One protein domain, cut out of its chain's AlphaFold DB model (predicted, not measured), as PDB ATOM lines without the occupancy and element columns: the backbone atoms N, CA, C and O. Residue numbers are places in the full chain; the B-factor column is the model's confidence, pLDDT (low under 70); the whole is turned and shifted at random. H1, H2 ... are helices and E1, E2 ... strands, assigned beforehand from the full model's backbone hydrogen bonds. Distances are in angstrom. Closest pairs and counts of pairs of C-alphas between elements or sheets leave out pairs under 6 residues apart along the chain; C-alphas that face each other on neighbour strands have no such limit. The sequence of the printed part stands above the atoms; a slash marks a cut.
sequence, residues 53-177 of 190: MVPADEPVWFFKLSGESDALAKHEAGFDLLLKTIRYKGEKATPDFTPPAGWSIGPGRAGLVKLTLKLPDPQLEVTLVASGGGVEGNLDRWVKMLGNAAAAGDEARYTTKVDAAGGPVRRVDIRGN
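This is residues 53 to 177 of the 190 residues of an uncharacterized protein of Urbifossiella limnaea (UniProt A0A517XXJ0). What shape appears first? A strongly twisted four-strand sheet stands beside the two-strand hairpin E5 E6, its edge strand E1 near E6; H2 packs on one side of the hairpin and grazes the larger sheet, and H3 packs on E6 from the other side. What makes it up? There are 125 printed residues with three named helices and six named strands, in order E1 H1 H2 E2 E3 E4 H3 E5 E6, class mixed; both sheets are antiparallel, the larger ordered E1 E4 E3 E2. How large is it? It is compact, with a radius of gyration of the C-alphas of 13.8 A and spans of 36 by 35 by 30 A.

Where is the larger sheet? E1, residues 61 to 68, starts at C-alpha 61 (188.510, 231.328, 159.274) and is 23.4 A long; E4 is residues 125 to 130, E3 113 to 118, E2 104 to 107. Where is the rest? E5 is residues 159 to 164, and E6, 167 to 176, is 29.5 A long, ending at C-alpha 176 (198.130, 210.601, 163.209). H1 is residues 69 to 73, H2 76 to 85, and H3 134 to 145, 17.0 A long.

What joins the strands? Within hydrogen-bond range are N 62 and O 129 of E1 and E4, 2.9 A, N 114 and O 128 of E3 and E4, 2.8 A, N 106 and O 116 of E2 and E3, 2.8 A, and N 160 and O 171 of the hairpin E5 and E6, 2.9 A. E2, E3 and E4 form a meander, each strand the antiparallel neighbour of the one before; E1 and E4 run at 150 degrees. Where are the helices? H2 only grazes the larger sheet; its closest C-alphas to E5 are Lys 84 and Ala 164, 4.1 A, and those of H3 and E6 are Val 143 and Ile 174, 6.6 A. H1 is not on the larger sheet, and in H1, H2 and H3 every O i to N i+4 pair is within hydrogen-bond range.

Which links are long? H2 to E2 and H3 to E5. Is anything cut or uncertain? The printed part has no cut, and no printed residue is under 70 in pLDDT.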
ATOM      1  N   MET A  53     186.338 225.043 160.651       97.88
ATOM      2  CA  MET A  53     186.319 225.905 159.479       97.88
ATOM      3  C   MET A  53     185.020 226.717 159.475       97.88
ATOM      4  O   MET A  53     183.938 226.160 159.700       97.88
ATOM      5  N   VAL A  54     185.138 228.031 159.278       97.25
ATOM      6  CA  VAL A  54     184.039 228.987 159.446       97.25
ATOM      7  C   VAL A  54     184.000 229.967 158.263       97.25
ATOM      8  O   VAL A  54     185.014 230.634 158.013       97.25
ATOM      9  N   PRO A  55     182.857 230.103 157.561       95.62
ATOM     10  CA  PRO A  55     181.665 229.229 157.576       95.62
ATOM     11  C   PRO A  55     181.950 227.789 157.096       95.62
ATOM     12  O   PRO A  55     183.011 227.526 156.541       95.62
ATOM     13  N   ALA A  56     181.025 226.841 157.306       95.31
ATOM     14  CA  ALA A  56     181.276 225.413 157.041       95.31
ATOM     15  C   ALA A  56     181.669 225.053 155.596       95.31
ATOM     16  O   ALA A  56     182.446 224.111 155.404       95.31
ATOM     17  N   ASP A  57     181.091 225.730 154.604       92.19
ATOM     18  CA  ASP A  57     181.210 225.344 153.192       92.19
ATOM     19  C   ASP A  57     182.181 226.252 152.416       92.19
ATOM     20  O   ASP A  57     182.934 225.766 151.574       92.19
ATOM     21  N   GLU A  58     182.276 227.532 152.788       93.31
ATOM     22  CA  GLU A  58     183.212 228.501 152.200       93.31
ATOM     23  C   GLU A  58     184.111 229.132 153.274       93.31
ATOM     24  O   GLU A  58     184.016 230.325 153.571       93.31
ATOM     25  N   PRO A  59     184.972 228.336 153.930       94.44
ATOM     26  CA  PRO A  59     185.699 228.816 155.087       94.44
ATOM     27  C   PRO A  59     186.809 229.788 154.716       94.44
ATOM     28  O   PRO A  59     187.639 229.526 153.841       94.44
ATOM     29  N   VAL A  60     186.891 230.861 155.493       94.62
ATOM     30  CA  VAL A  60     188.031 231.791 155.488       94.62
ATOM     31  C   VAL A  60     188.692 231.900 156.862       94.62
ATOM     32  O   VAL A  60     189.803 232.422 156.979       94.62
ATOM     33  N   TRP A  61     188.039 231.357 157.895       96.56
ATOM     34  CA  TRP A  61     188.510 231.328 159.274       96.56
ATOM     35  C   TRP A  61     188.700 229.902 159.767       96.56
ATOM     36  O   TRP A  61     187.849 229.036 159.562       96.56
ATOM     37  N   PHE A  62     189.814 229.679 160.461       97.31
ATOM     38  CA  PHE A  62     190.226 228.361 160.919       97.31
ATOM     39  C   PHE A  62     190.632 228.414 162.386       97.31
ATOM     40  O   PHE A  62     191.627 229.052 162.736       97.31
ATOM     41  N   PHE A  63     189.876 227.715 163.230       98.06
ATOM     42  CA  PHE A  63     190.280 227.406 164.596       98.06
ATOM     43  C   PHE A  63     191.109 226.128 164.568       98.06
ATOM     44  O   PHE A  63     190.698 225.153 163.938       98.06
ATOM     45  N   LYS A  64     192.261 226.112 165.239       97.12
ATOM     46  CA  LYS A  64     193.112 224.919 165.337       97.12
ATOM     47  C   LYS A  64     193.625 224.721 166.750       97.12
ATOM     48  O   LYS A  64     194.255 225.624 167.294       97.12
ATOM     49  N   LEU A  65     193.424 223.517 167.267       97.62
ATOM     50  CA  LEU A  65     194.015 222.985 168.486       97.62
ATOM     51  C   LEU A  65     194.747 221.693 168.123       97.62
ATOM     52  O   LEU A  65     194.141 220.771 167.579       97.62
ATOM     53  N   SER A  66     196.043 221.610 168.401       96.06
ATOM     54  CA  SER A  66     196.835 220.427 168.060       96.06
ATOM     55  C   SER A  66     197.878 220.094 169.115       96.06
ATOM     56  O   SER A  66     198.452 220.988 169.731       96.06
ATOM     57  N   GLY A  67     198.139 218.804 169.303       95.31
ATOM     58  CA  GLY A  67     199.035 218.297 170.340       95.31
ATOM     59  C   GLY A  67     198.938 216.781 170.464       95.31
ATOM     60  O   GLY A  67     198.460 216.112 169.546       95.31
ATOM     61  N   GLU A  68     199.402 216.231 171.584       95.44
ATOM     62  CA  GLU A  68     199.225 214.805 171.874       95.44
ATOM     63  C   GLU A  68     197.741 214.467 172.056       95.44
ATOM     64  O   GLU A  68     196.978 215.235 172.650       95.44
ATOM     65  N   SER A  69     197.327 213.313 171.531       95.88
ATOM     66  CA  SER A  69     195.921 212.901 171.493       95.88
ATOM     67  C   SER A  69     195.273 212.875 172.878       95.88
ATOM     68  O   SER A  69     194.159 213.377 173.034       95.88
ATOM     69  N   ASP A  70     195.991 212.371 173.883       94.94
ATOM     70  CA  ASP A  70     195.491 212.244 175.257       94.94
ATOM     71  C   ASP A  70     195.380 213.596 175.971       94.94
ATOM     72  O   ASP A  70     194.483 213.800 176.790       94.94
ATOM     73  N   ALA A  71     196.257 214.549 175.643       94.94
ATOM     74  CA  ALA A  71     196.156 215.913 176.152       94.94
ATOM     75  C   ALA A  71     194.930 216.617 175.548       94.94
ATOM     76  O   ALA A  71     194.122 217.194 176.273       94.94
ATOM     77  N   LEU A  72     194.726 216.491 174.231       96.00
ATOM     78  CA  LEU A  72     193.570 217.078 173.545       96.00
ATOM     79  C   LEU A  72     192.238 216.469 173.992       96.00
ATOM     80  O   LEU A  72     191.244 217.190 174.065       96.00
ATOM     81  N   ALA A  73     192.205 215.172 174.311       96.31
ATOM     82  CA  ALA A  73     190.995 214.496 174.777       96.31
ATOM     83  C   ALA A  73     190.383 215.170 176.020       96.31
ATOM     84  O   ALA A  73     189.163 215.273 176.127       96.31
ATOM     85  N   LYS A  74     191.214 215.722 176.914       96.56
ATOM     86  CA  LYS A  74     190.767 216.441 178.124       96.56
ATOM     87  C   LYS A  74     190.057 217.764 177.820       96.56
ATOM     88  O   LYS A  74     189.321 218.272 178.661       96.56
ATOM     89  N   HIS A  75     190.277 218.328 176.634       96.94
ATOM     90  CA  HIS A  75     189.777 219.645 176.238       96.94
ATOM     91  C   HIS A  75     188.788 219.603 175.072       96.94
ATOM     92  O   HIS A  75     188.265 220.649 174.689       96.94
ATOM     93  N   GLU A  76     188.488 218.419 174.537       97.44
ATOM     94  CA  GLU A  76     187.561 218.236 173.419       97.44
ATOM     95  C   GLU A  76     186.177 218.820 173.710       97.44
ATOM     96  O   GLU A  76     185.672 219.607 172.916       97.44
ATOM     97  N   ALA A  77     185.608 218.539 174.884       98.06
ATOM     98  CA  ALA A  77     184.310 219.095 175.266       98.06
ATOM     99  C   ALA A  77     184.327 220.634 175.329       98.06
ATOM    100  O   ALA A  77     183.365 221.287 174.928       98.06
ATOM    101  N   GLY A  78     185.433 221.229 175.792       98.25
ATOM    102  CA  GLY A  78     185.619 222.681 175.782       98.25
ATOM    103  C   GLY A  78     185.719 223.238 174.362       98.25
ATOM    104  O   GLY A  78     185.087 224.244 174.050       98.25
ATOM    105  N   PHE A  79     186.446 222.552 173.479       98.62
ATOM    106  CA  PHE A  79     186.528 222.915 172.066       98.62
ATOM    107  C   PHE A  79     185.152 222.852 171.388       98.62
ATOM    108  O   PHE A  79     184.754 223.802 170.722       98.62
ATOM    109  N   ASP A  80     184.379 221.793 171.622       98.56
ATOM    110  CA  ASP A  80     183.038 221.640 171.051       98.56
ATOM    111  C   ASP A  80     182.056 222.695 171.586       98.56
ATOM    112  O   ASP A  80     181.221 223.207 170.836       98.56
ATOM    113  N   LEU A  81     182.170 223.075 172.865       98.50
ATOM    114  CA  LEU A  81     181.415 224.195 173.434       98.50
ATOM    115  C   LEU A  81     181.790 225.523 172.775       98.50
ATOM    116  O   LEU A  81     180.889 226.272 172.406       98.50
ATOM    117  N   LEU A  82     183.084 225.793 172.574       98.69
ATOM    118  CA  LEU A  82     183.546 226.978 171.849       98.69
ATOM    119  C   LEU A  82     182.872 227.058 170.474       98.69
ATOM    120  O   LEU A  82     182.305 228.104 170.153       98.69
ATOM    121  N   LEU A  83     182.874 225.960 169.702       98.62
ATOM    122  CA  LEU A  83     182.303 225.934 168.351       98.62
ATOM    123  C   LEU A  83     180.832 226.349 168.331       98.62
ATOM    124  O   LEU A  83     180.440 227.149 167.487       98.62
ATOM    125  N   LYS A  84     180.033 225.881 169.295       98.56
ATOM    126  CA  LYS A  84     178.603 226.221 169.396       98.56
ATOM    127  C   LYS A  84     178.351 227.717 169.605       98.56
ATOM    128  O   LYS A  84     177.297 228.216 169.221       98.56
ATOM    129  N   THR A  85     179.297 228.448 170.195       98.56
ATOM    130  CA  THR A  85     179.147 229.891 170.464       98.56
ATOM    131  C   THR A  85     179.514 230.784 169.284       98.56
ATOM    132  O   THR A  85     179.251 231.988 169.342       98.56
ATOM    133  N   ILE A  86     180.130 230.219 168.240       98.25
ATOM    134  CA  ILE A  86     180.665 230.982 167.114       98.25
ATOM    135  C   ILE A  86     179.532 231.713 166.390       98.25
ATOM    136  O   ILE A  86     178.509 231.128 166.033       98.25
ATOM    137  N   ARG A  87     179.752 233.003 166.147       97.25
ATOM    138  CA  ARG A  87     178.913 233.900 165.357       97.25
ATOM    139  C   ARG A  87     179.769 234.590 164.303       97.25
ATOM    140  O   ARG A  87     180.883 235.001 164.591       97.25
ATOM    141  N   TYR A  88     179.252 234.760 163.094       93.06
ATOM    142  CA  TYR A  88     179.940 235.489 162.028       93.06
ATOM    143  C   TYR A  88     178.914 236.287 161.221       93.06
ATOM    144  O   TYR A  88     177.846 235.785 160.879       93.06
ATOM    145  N   LYS A  89     179.212 237.566 160.966       83.81
ATOM    146  CA  LYS A  89     178.338 238.475 160.212       83.81
ATOM    147  C   LYS A  89     178.855 238.589 158.781       83.81
ATOM    148  O   LYS A  89     179.735 239.397 158.502       83.81
ATOM    149  N   GLY A  90     178.314 237.763 157.889       74.88
ATOM    150  CA  GLY A  90     178.835 237.606 156.530       74.88
ATOM    151  C   GLY A  90     180.104 236.749 156.489       74.88
ATOM    152  O   GLY A  90     180.770 236.535 157.500       74.88
ATOM    153  N   GLU A  91     180.439 236.239 155.308       70.94
ATOM    154  CA  GLU A  91     181.430 235.163 155.139       70.94
ATOM    155  C   GLU A  91     182.861 235.557 155.528       70.94
ATOM    156  O   GLU A  91     183.647 234.699 155.913       70.94
ATOM    157  N   LYS A  92     183.208 236.851 155.457       77.56
ATOM    158  CA  LYS A  92     184.588 237.344 155.640       77.56
ATOM    159  C   LYS A  92     184.854 238.071 156.956       77.56
ATOM    160  O   LYS A  92     186.011 238.362 157.255       77.56
ATOM    161  N   ALA A  93     183.826 238.375 157.746       87.56
ATOM    162  CA  ALA A  93     184.017 239.049 159.027       87.56
ATOM    163  C   ALA A  93     184.696 238.117 160.036       87.56
ATOM    164  O   ALA A  93     184.405 236.921 160.059       87.56
ATOM    165  N   THR A  94     185.583 238.658 160.878       92.00
ATOM    166  CA  THR A  94     186.177 237.899 161.987       92.00
ATOM    167  C   THR A  94     185.066 237.322 162.869       92.00
ATOM    168  O   THR A  94     184.181 238.083 163.260       92.00
ATOM    169  N   PRO A  95     185.081 236.014 163.186       95.56
ATOM    170  CA  PRO A  95     184.047 235.423 164.014       95.56
ATOM    171  C   PRO A  95     184.117 235.939 165.451       95.56
ATOM    172  O   PRO A  95     185.192 235.985 166.051       95.56
ATOM    173  N   ASP A  96     182.952 236.239 166.010       96.25
ATOM    174  CA  ASP A  96     182.749 236.431 167.439       96.25
ATOM    175  C   ASP A  96     182.483 235.072 168.099       96.25
ATOM    176  O   ASP A  96     181.851 234.193 167.516       96.25
ATOM    177  N   PHE A  97     182.919 234.884 169.338       97.81
ATOM    178  CA  PHE A  97     182.672 233.658 170.101       97.81
ATOM    179  C   PHE A  97     182.787 233.941 171.599       97.81
ATOM    180  O   PHE A  97     183.300 234.978 172.020       97.81
ATOM    181  N   THR A  98     182.313 233.002 172.411       98.12
ATOM    182  CA  THR A  98     182.438 233.060 173.867       98.12
ATOM    183  C   THR A  98     183.360 231.927 174.313       98.12
ATOM    184  O   THR A  98     183.022 230.762 174.098       98.12
ATOM    185  N   PRO A  99     184.530 232.229 174.911       97.12
ATOM    186  CA  PRO A  99     185.421 231.190 175.412       97.12
ATOM    187  C   PRO A  99     184.727 230.314 176.468       97.12
ATOM    188  O   PRO A  99     183.961 230.839 177.282       97.12
ATOM    189  N   PRO A 100     185.005 228.999 176.500       97.12
ATOM    190  CA  PRO A 100     184.587 228.138 177.601       97.12
ATOM    191  C   PRO A 100     185.138 228.626 178.947       97.12
ATOM    192  O   PRO A 100     186.131 229.353 179.010       97.12
ATOM    193  N   ALA A 101     184.529 228.182 180.047       96.06
ATOM    194  CA  ALA A 101     185.009 228.514 181.386       96.06
ATOM    195  C   ALA A 101     186.490 228.129 181.570       96.06
ATOM    196  O   ALA A 101     186.920 227.039 181.186       96.06
ATOM    197  N   GLY A 102     187.273 229.039 182.155       96.00
ATOM    198  CA  GLY A 102     188.713 228.860 182.370       96.00
ATOM    199  C   GLY A 102     189.586 229.072 181.128       96.00
ATOM    200  O   GLY A 102     190.802 228.951 181.232       96.00
ATOM    201  N   TRP A 103     188.999 229.392 179.970       97.94
ATOM    202  CA  TRP A 103     189.742 229.764 178.768       97.94
ATOM    203  C   TRP A 103     189.819 231.284 178.671       97.94
ATOM    204  O   TRP A 103     188.885 231.988 179.057       97.94
ATOM    205  N   SER A 104     190.914 231.805 178.129       97.25
ATOM    206  CA  SER A 104     191.099 233.250 177.972       97.25
ATOM    207  C   SER A 104     191.568 233.619 176.572       97.25
ATOM    208  O   SER A 104     192.288 232.870 175.911       97.25
ATOM    209  N   ILE A 105     191.128 234.787 176.108       97.31
ATOM    210  CA  ILE A 105     191.550 235.355 174.829       97.31
ATOM    211  C   ILE A 105     192.913 236.018 175.014       97.31
ATOM    212  O   ILE A 105     193.080 236.891 175.864       97.31
ATOM    213  N   GLY A 106     193.872 235.611 174.192       94.69
ATOM    214  CA  GLY A 106     195.181 236.230 174.058       94.69
ATOM    215  C   GLY A 106     195.345 236.933 172.706       94.69
ATOM    216  O   GLY A 106     194.541 236.744 171.787       94.69
ATOM    217  N   PRO A 107     196.409 237.734 172.546       94.50
ATOM    218  CA  PRO A 107     196.681 238.408 171.284       94.50
ATOM    219  C   PRO A 107     196.996 237.406 170.164       94.50
ATOM    220  O   PRO A 107     197.378 236.253 170.403       94.50
ATOM    221  N   GLY A 108     196.856 237.867 168.922       91.62
ATOM    222  CA  GLY A 108     197.428 237.197 167.759       91.62
ATOM    223  C   GLY A 108     198.957 237.227 167.758       91.62
ATOM    224  O   GLY A 108     199.605 237.695 168.693       91.62
ATOM    225  N   ARG A 109     199.550 236.731 166.673       88.56
ATOM    226  CA  ARG A 109     201.002 236.760 166.442       88.56
ATOM    227  C   ARG A 109     201.282 237.325 165.055       88.56
ATOM    228  O   ARG A 109     200.379 237.409 164.227       88.56
ATOM    229  N   ALA A 110     202.536 237.681 164.785       81.00
ATOM    230  CA  ALA A 110     202.945 238.051 163.433       81.00
ATOM    231  C   ALA A 110     202.553 236.952 162.422       81.00
ATOM    232  O   ALA A 110     202.661 235.757 162.707       81.00
ATOM    233  N   GLY A 111     202.081 237.360 161.243       84.00
ATOM    234  CA  GLY A 111     201.585 236.452 160.208       84.00
ATOM    235  C   GLY A 111     200.069 236.237 160.264       84.00
ATOM    236  O   GLY A 111     199.292 237.187 160.367       84.00
ATOM    237  N   LEU A 112     199.638 234.983 160.103       86.12
ATOM    238  CA  LEU A 112     198.229 234.647 159.856       86.12
ATOM    239  C   LEU A 112     197.394 234.446 161.135       86.12
ATOM    240  O   LEU A 112     196.166 234.444 161.058       86.12
ATOM    241  N   VAL A 113     198.036 234.283 162.300       92.50
ATOM    242  CA  VAL A 113     197.356 234.066 163.589       92.50
ATOM    243  C   VAL A 113     196.771 235.384 164.085       92.50
ATOM    244  O   VAL A 113     197.495 236.250 164.572       92.50
ATOM    245  N   LYS A 114     195.451 235.534 163.986       94.44
ATOM    246  CA  LYS A 114     194.745 236.753 164.396       94.44
ATOM    247  C   LYS A 114     194.512 236.822 165.899       94.44
ATOM    248  O   LYS A 114     194.535 237.913 166.458       94.44
ATOM    249  N   LEU A 115     194.318 235.673 166.538       95.31
ATOM    250  CA  LEU A 115     194.027 235.571 167.965       95.31
ATOM    251  C   LEU A 115     194.424 234.194 168.498       95.31
ATOM    252  O   LEU A 115     194.488 233.217 167.744       95.31
ATOM    253  N   THR A 116     194.678 234.132 169.802       96.31
ATOM    254  CA  THR A 116     194.920 232.888 170.535       96.31
ATOM    255  C   THR A 116     193.885 232.701 171.645       96.31
ATOM    256  O   THR A 116     193.405 233.669 172.227       96.31
ATOM    257  N   LEU A 117     193.531 231.455 171.944       97.38
ATOM    258  CA  LEU A 117     192.805 231.083 173.153       97.38
ATOM    259  C   LEU A 117     193.713 230.217 174.009       97.38
ATOM    260  O   LEU A 117     194.164 229.158 173.565       97.38
ATOM    261  N   LYS A 118     193.962 230.667 175.233       96.06
ATOM    262  CA  LYS A 118     194.690 229.908 176.245       96.06
ATOM    263  C   LYS A 118     193.725 228.973 176.957       96.06
ATOM    264  O   LYS A 118     192.635 229.390 177.349       96.06
ATOM    265  N   LEU A 119     194.132 227.716 177.091       95.62
ATOM    266  CA  LEU A 119     193.390 226.679 177.797       95.62
ATOM    267  C   LEU A 119     193.908 226.558 179.240       95.62
ATOM    268  O   LEU A 119     195.000 227.047 179.536       95.62
ATOM    269  N   PRO A 120     193.176 225.858 180.128       94.06
ATOM    270  CA  PRO A 120     193.688 225.490 181.446       94.06
ATOM    271  C   PRO A 120     195.001 224.695 181.398       94.06
ATOM    272  O   PRO A 120     195.819 224.830 182.302       94.06
ATOM    273  N   ASP A 121     195.214 223.886 180.353       93.25
ATOM    274  CA  ASP A 121     196.528 223.310 180.061       93.25
ATOM    275  C   ASP A 121     197.387 224.356 179.324       93.25
ATOM    276  O   ASP A 121     197.094 224.679 178.167       93.25
ATOM    277  N   PRO A 122     198.456 224.882 179.951       90.88
ATOM    278  CA  PRO A 122     199.269 225.946 179.371       90.88
ATOM    279  C   PRO A 122     200.133 225.482 178.190       90.88
ATOM    280  O   PRO A 122     200.701 226.325 177.493       90.88
ATOM    281  N   GLN A 123     200.261 224.170 177.962       90.94
ATOM    282  CA  GLN A 123     200.973 223.612 176.807       90.94
ATOM    283  C   GLN A 123     200.112 223.609 175.538       90.94
ATOM    284  O   GLN A 123     200.630 223.406 174.438       90.94
ATOM    285  N   LEU A 124     198.803 223.829 175.680       94.12
ATOM    286  CA  LEU A 124     197.845 223.828 174.587       94.12
ATOM    287  C   LEU A 124     197.295 225.230 174.324       94.12
ATOM    288  O   LEU A 124     197.150 226.073 175.207       94.12
ATOM    289  N   GLU A 125     196.956 225.475 173.067       95.38
ATOM    290  CA  GLU A 125     196.388 226.740 172.620       95.38
ATOM    291  C   GLU A 125     195.493 226.495 171.404       95.38
ATOM    292  O   GLU A 125     195.849 225.706 170.524       95.38
ATOM    293  N   VAL A 126     194.358 227.198 171.328       97.88
ATOM    294  CA  VAL A 126     193.632 227.330 170.058       97.88
ATOM    295  C   VAL A 126     194.116 228.574 169.336       97.88
ATOM    296  O   VAL A 126     194.150 229.663 169.905       97.88
ATOM    297  N   THR A 127     194.439 228.438 168.058       96.94
ATOM    298  CA  THR A 127     194.731 229.581 167.186       96.94
ATOM    299  C   THR A 127     193.544 229.866 166.280       96.94
ATOM    300  O   THR A 127     192.938 228.930 165.763       96.94
ATOM    301  N   LEU A 128     193.235 231.148 166.074       97.12
ATOM    302  CA  LEU A 128     192.321 231.612 165.032       97.12
ATOM    303  C   LEU A 128     193.135 232.221 163.892       97.12
ATOM    304  O   LEU A 128     193.870 233.195 164.082       97.12
ATOM    305  N   VAL A 129     192.999 231.644 162.703       94.56
ATOM    306  CA  VAL A 129     193.769 232.006 161.513       94.56
ATOM    307  C   VAL A 129     192.827 232.395 160.381       94.56
ATOM    308  O   VAL A 129     191.816 231.729 160.172       94.56
ATOM    309  N   ALA A 130     193.180 233.440 159.629       91.56
ATOM    310  CA  ALA A 130     192.545 233.750 158.347       91.56
ATOM    311  C   ALA A 130     193.362 233.127 157.205       91.56
ATOM    312  O   ALA A 130     194.572 233.360 157.120       91.56
ATOM    313  N   SER A 131     192.734 232.333 156.337       86.81
ATOM    314  CA  SER A 131     193.418 231.701 155.200       86.81
ATOM    315  C   SER A 131     192.475 231.436 154.025       86.81
ATOM    316  O   SER A 131     191.261 231.467 154.177       86.81
ATOM    317  N   GLY A 132     193.044 231.179 152.847       88.06
ATOM    318  CA  GLY A 132     192.309 230.745 151.656       88.06
ATOM    319  C   GLY A 132     192.479 229.247 151.371       88.06
ATOM    320  O   GLY A 132     193.125 228.511 152.121       88.06
ATOM    321  N   GLY A 133     191.935 228.794 150.240       89.38
ATOM    322  CA  GLY A 133     192.114 227.421 149.744       89.38
ATOM    323  C   GLY A 133     190.983 226.441 150.068       89.38
ATOM    324  O   GLY A 133     191.163 225.249 149.836       89.38
ATOM    325  N   GLY A 134     189.846 226.927 150.580       92.25
ATOM    326  CA  GLY A 134     188.616 226.145 150.751       92.25
ATOM    327  C   GLY A 134     188.733 224.978 151.735       92.25
ATOM    328  O   GLY A 134     189.726 224.849 152.453       92.25
ATOM    329  N   VAL A 135     187.704 224.130 151.778       94.44
ATOM    330  CA  VAL A 135     187.662 222.955 152.662       94.44
ATOM    331  C   VAL A 135     188.729 221.937 152.259       94.44
ATOM    332  O   VAL A 135     189.631 221.661 153.051       94.44
ATOM    333  N   GLU A 136     188.678 221.449 151.018       93.94
ATOM    334  CA  GLU A 136     189.538 220.370 150.516       93.94
ATOM    335  C   GLU A 136     191.032 220.687 150.689       93.94
ATOM    336  O   GLU A 136     191.777 219.926 151.313       93.94
ATOM    337  N   GLY A 137     191.474 221.856 150.212       93.12
ATOM    338  CA  GLY A 137     192.883 222.242 150.253       93.12
ATOM    339  C   GLY A 137     193.422 222.437 151.672       93.12
ATOM    340  O   GLY A 137     194.599 222.174 151.934       93.12
ATOM    341  N   ASN A 138     192.587 222.887 152.613       94.56
ATOM    342  CA  ASN A 138     192.986 223.006 154.015       94.56
ATOM    343  C   ASN A 138     192.981 221.654 154.730       94.56
ATOM    344  O   ASN A 138     193.928 221.362 155.465       94.56
ATOM    345  N   LEU A 139     191.961 220.828 154.492       95.31
ATOM    346  CA  LEU A 139     191.851 219.507 155.095       95.31
ATOM    347  C   LEU A 139     193.015 218.610 154.667       95.31
ATOM    348  O   LEU A 139     193.682 218.036 155.525       95.31
ATOM    349  N   ASP A 140     193.316 218.555 153.370       94.31
ATOM    350  CA  ASP A 140     194.413 217.748 152.835       94.31
ATOM    351  C   ASP A 140     195.772 218.147 153.435       94.31
ATOM    352  O   ASP A 140     196.547 217.290 153.871       94.31
ATOM    353  N   ARG A 141     196.035 219.456 153.570       93.00
ATOM    354  CA  ARG A 141     197.236 219.951 154.262       93.00
ATOM    355  C   ARG A 141     197.297 219.463 155.705       93.00
ATOM    356  O   ARG A 141     198.338 218.967 156.129       93.00
ATOM    357  N   TRP A 142     196.212 219.596 156.469       94.81
ATOM    358  CA  TRP A 142     196.199 219.185 157.877       94.81
ATOM    359  C   TRP A 142     196.355 217.672 158.032       94.81
ATOM    360  O   TRP A 142     197.125 217.225 158.876       94.81
ATOM    361  N   VAL A 143     195.700 216.884 157.183       94.81
ATOM    362  CA  VAL A 143     195.822 215.423 157.177       94.81
ATOM    363  C   VAL A 143     197.272 215.000 156.904       94.81
ATOM    364  O   VAL A 143     197.835 214.204 157.663       94.81
ATOM    365  N   LYS A 144     197.934 215.616 155.915       92.94
ATOM    366  CA  LYS A 144     199.355 215.372 155.613       92.94
ATOM    367  C   LYS A 144     200.300 215.808 156.737       92.94
ATOM    368  O   LYS A 144     201.287 215.116 156.991       92.94
ATOM    369  N   MET A 145     200.005 216.900 157.450       92.94
ATOM    370  CA  MET A 145     200.803 217.347 158.607       92.94
ATOM    371  C   MET A 145     200.861 216.296 159.725       92.94
ATOM    372  O   MET A 145     201.889 216.174 160.387       92.94
ATOM    373  N   LEU A 146     199.798 215.501 159.905       94.25
ATOM    374  CA  LEU A 146     199.778 214.387 160.861       94.25
ATOM    375  C   LEU A 146     200.382 213.083 160.308       94.25
ATOM    376  O   LEU A 146     200.460 212.080 161.024       94.25
ATOM    377  N   GLY A 147     200.886 213.104 159.071       92.69
ATOM    378  CA  GLY A 147     201.549 211.974 158.421       92.69
ATOM    379  C   GLY A 147     200.602 210.981 157.756       92.69
ATOM    380  O   GLY A 147     201.036 209.882 157.420       92.69
ATOM    381  N   ASN A 148     199.339 211.355 157.570       91.75
ATOM    382  CA  ASN A 148     198.355 210.525 156.891       91.75
ATOM    383  C   ASN A 148     198.448 210.702 155.364       91.75
ATOM    384  O   ASN A 148     198.982 211.699 154.867       91.75
ATOM    385  N   ALA A 149     197.899 209.737 154.622       88.31
ATOM    386  CA  ALA A 149     197.657 209.896 153.190       88.31
ATOM    387  C   ALA A 149     196.643 211.024 152.933       88.31
ATOM    388  O   ALA A 149     195.844 211.342 153.811       88.31
ATOM    389  N   ALA A 150     196.700 211.617 151.738       84.75
ATOM    390  CA  ALA A 150     195.820 212.706 151.316       84.75
ATOM    391  C   ALA A 150     194.334 212.407 151.581       84.75
ATOM    392  O   ALA A 150     193.899 211.264 151.459       84.75
ATOM    393  N   ALA A 151     193.559 213.447 151.891       82.06
ATOM    394  CA  ALA A 151     192.131 213.329 152.212       82.06
ATOM    395  C   ALA A 151     191.208 213.357 150.977       82.06
ATOM    396  O   ALA A 151     189.997 213.495 151.129       82.06
ATOM    397  N   ALA A 152     191.773 213.299 149.765       80.38
ATOM    398  CA  ALA A 152     191.059 213.551 148.515       80.38
ATOM    399  C   ALA A 152     189.801 212.674 148.386       80.38
ATOM    400  O   ALA A 152     189.890 211.447 148.353       80.38
ATOM    401  N   GLY A 153     188.633 213.321 148.324       80.00
ATOM    402  CA  GLY A 153     187.329 212.663 148.197       80.00
ATOM    403  C   GLY A 153     186.768 212.019 149.474       80.00
ATOM    404  O   GLY A 153     185.685 211.447 149.412       80.00
ATOM    405  N   ASP A 154     187.448 212.124 150.621       86.19
ATOM    406  CA  ASP A 154     187.045 211.493 151.891       86.19
ATOM    407  C   ASP A 154     186.972 212.509 153.048       86.19
ATOM    408  O   ASP A 154     187.464 212.299 154.159       86.19
ATOM    409  N   GLU A 155     186.362 213.671 152.795       89.06
ATOM    410  CA  GLU A 155     186.212 214.710 153.823       89.06
ATOM    411  C   GLU A 155     185.352 214.246 155.006       89.06
ATOM    412  O   GLU A 155     185.584 214.642 156.152       89.06
ATOM    413  N   ALA A 156     184.352 213.403 154.735       91.81
ATOM    414  CA  ALA A 156     183.406 212.908 155.731       91.81
ATOM    415  C   ALA A 156     184.085 212.063 156.819       91.81
ATOM    416  O   ALA A 156     183.615 212.028 157.953       91.81
ATOM    417  N   ARG A 157     185.230 211.438 156.516       92.19
ATOM    418  CA  ARG A 157     186.029 210.704 157.504       92.19
ATOM    419  C   ARG A 157     186.601 211.591 158.607       92.19
ATOM    420  O   ARG A 157     186.822 211.114 159.719       92.19
ATOM    421  N   TYR A 158     186.886 212.851 158.297       95.19
ATOM    422  CA  TYR A 158     187.577 213.769 159.204       95.19
ATOM    423  C   TYR A 158     186.692 214.904 159.691       95.19
ATOM    424  O   TYR A 158     187.099 215.638 160.593       95.19
ATOM    425  N   THR A 159     185.525 215.102 159.078       96.81
ATOM    426  CA  THR A 159     184.724 216.300 159.298       96.81
ATOM    427  C   THR A 159     183.283 215.998 159.659       96.81
ATOM    428  O   THR A 159     182.691 215.015 159.231       96.81
ATOM    429  N   THR A 160     182.712 216.888 160.464       97.50
ATOM    430  CA  THR A 160     181.291 216.908 160.812       97.50
ATOM    431  C   THR A 160     180.797 218.349 160.757       97.50
ATOM    432  O   THR A 160     181.565 219.284 160.995       97.50
ATOM    433  N   LYS A 161     179.522 218.556 160.419       97.75
ATOM    434  CA  LYS A 161     178.889 219.873 160.557       97.75
ATOM    435  C   LYS A 161     178.402 220.051 161.993       97.75
ATOM    436  O   LYS A 161     177.907 219.106 162.602       97.75
ATOM    437  N   VAL A 162     178.567 221.256 162.521       97.88
ATOM    438  CA  VAL A 162     178.089 221.668 163.841       97.88
ATOM    439  C   VAL A 162     177.251 222.923 163.663       97.88
ATOM    440  O   VAL A 162     177.720 223.898 163.076       97.88
ATOM    441  N   ASP A 163     176.036 222.911 164.198       97.56
ATOM    442  CA  ASP A 163     175.182 224.095 164.236       97.56
ATOM    443  C   ASP A 163     175.680 225.044 165.334       97.56
ATOM    444  O   ASP A 163     175.533 224.774 166.530       97.56
ATOM    445  N   ALA A 164     176.328 226.138 164.929       97.81
ATOM    446  CA  ALA A 164     176.764 227.199 165.829       97.81
ATOM    447  C   ALA A 164     175.753 228.351 165.865       97.81
ATOM    448  O   ALA A 164     174.887 228.481 164.999       97.81
ATOM    449  N   ALA A 165     175.896 229.233 166.853       97.00
ATOM    450  CA  ALA A 165     175.001 230.368 167.066       97.00
ATOM    451  C   ALA A 165     174.853 231.303 165.846       97.00
ATOM    452  O   ALA A 165     173.813 231.939 165.699       97.00
ATOM    453  N   GLY A 166     175.876 231.423 164.993       93.88
ATOM    454  CA  GLY A 166     175.830 232.218 163.758       93.88
ATOM    455  C   GLY A 166     175.626 231.429 162.469       93.88
ATOM    456  O   GLY A 166     175.699 232.035 161.404       93.88
ATOM    457  N   GLY A 167     175.410 230.115 162.543       94.94
ATOM    458  CA  GLY A 167     175.276 229.233 161.383       94.94
ATOM    459  C   GLY A 167     176.213 228.021 161.429       94.94
ATOM    460  O   GLY A 167     176.969 227.846 162.387       94.94
ATOM    461  N   PRO A 168     176.155 227.145 160.413       97.12
ATOM    462  CA  PRO A 168     176.914 225.905 160.412       97.12
ATOM    463  C   PRO A 168     178.423 226.158 160.307       97.12
ATOM    464  O   PRO A 168     178.905 226.864 159.417       97.12
ATOM    465  N   VAL A 169     179.182 225.485 161.170       98.06
ATOM    466  CA  VAL A 169     180.646 225.392 161.109       98.06
ATOM    467  C   VAL A 169     181.066 223.956 160.814       98.06
ATOM    468  O   VAL A 169     180.361 223.003 161.149       98.06
ATOM    469  N   ARG A 170     182.223 223.774 160.177       98.25
ATOM    470  CA  ARG A 170     182.759 222.440 159.884       98.25
ATOM    471  C   ARG A 170     183.803 222.074 160.918       98.25
ATOM    472  O   ARG A 170     184.908 222.608 160.892       98.25
ATOM    473  N   ARG A 171     183.463 221.159 161.817       98.50
ATOM    474  CA  ARG A 171     184.400 220.569 162.772       98.50
ATOM    475  C   ARG A 171     185.292 219.566 162.055       98.50
ATOM    476  O   ARG A 171     184.820 218.804 161.216       98.50
ATOM    477  N   VAL A 172     186.565 219.547 162.424       98.31
ATOM    478  CA  VAL A 172     187.590 218.642 161.906       98.31
ATOM    479  C   VAL A 172     188.227 217.893 163.073       98.31
ATOM    480  O   VAL A 172     188.567 218.507 164.082       98.31
ATOM    481  N   ASP A 173     188.414 216.585 162.933       97.62
ATOM    482  CA  ASP A 173     189.137 215.750 163.890       97.62
ATOM    483  C   ASP A 173     190.048 214.774 163.149       97.62
ATOM    484  O   ASP A 173     189.604 213.851 162.467       97.62
ATOM    485  N   ILE A 174     191.351 215.001 163.274       96.62
ATOM    486  CA  ILE A 174     192.377 214.198 162.619       96.62
ATOM    487  C   ILE A 174     193.303 213.659 163.698       96.62
ATOM    488  O   ILE A 174     193.788 214.412 164.538       96.62
ATOM    489  N   ARG A 175     193.610 212.365 163.633       95.69
ATOM    490  CA  ARG A 175     194.680 211.740 164.419       95.69
ATOM    491  C   ARG A 175     195.751 211.191 163.482       95.69
ATOM    492  O   ARG A 175     195.444 210.807 162.353       95.69
ATOM    493  N   GLY A 176     196.997 211.171 163.938       94.31
ATOM    494  CA  GLY A 176     198.130 210.601 163.209       94.31
ATOM    495  C   GLY A 176     199.408 210.580 164.046       94.31
ATOM    496  O   GLY A 176     199.408 210.942 165.220       94.31
ATOM    497  N   ASN A 177     200.504 210.111 163.458       94.50
ATOM    498  CA  ASN A 177     201.738 209.822 164.199       94.50
ATOM    499  C   ASN A 177     202.808 210.911 164.084       94.50
ATOM    500  O   ASN A 177     203.817 210.844 164.787       94.50
TER     501      ASN A 177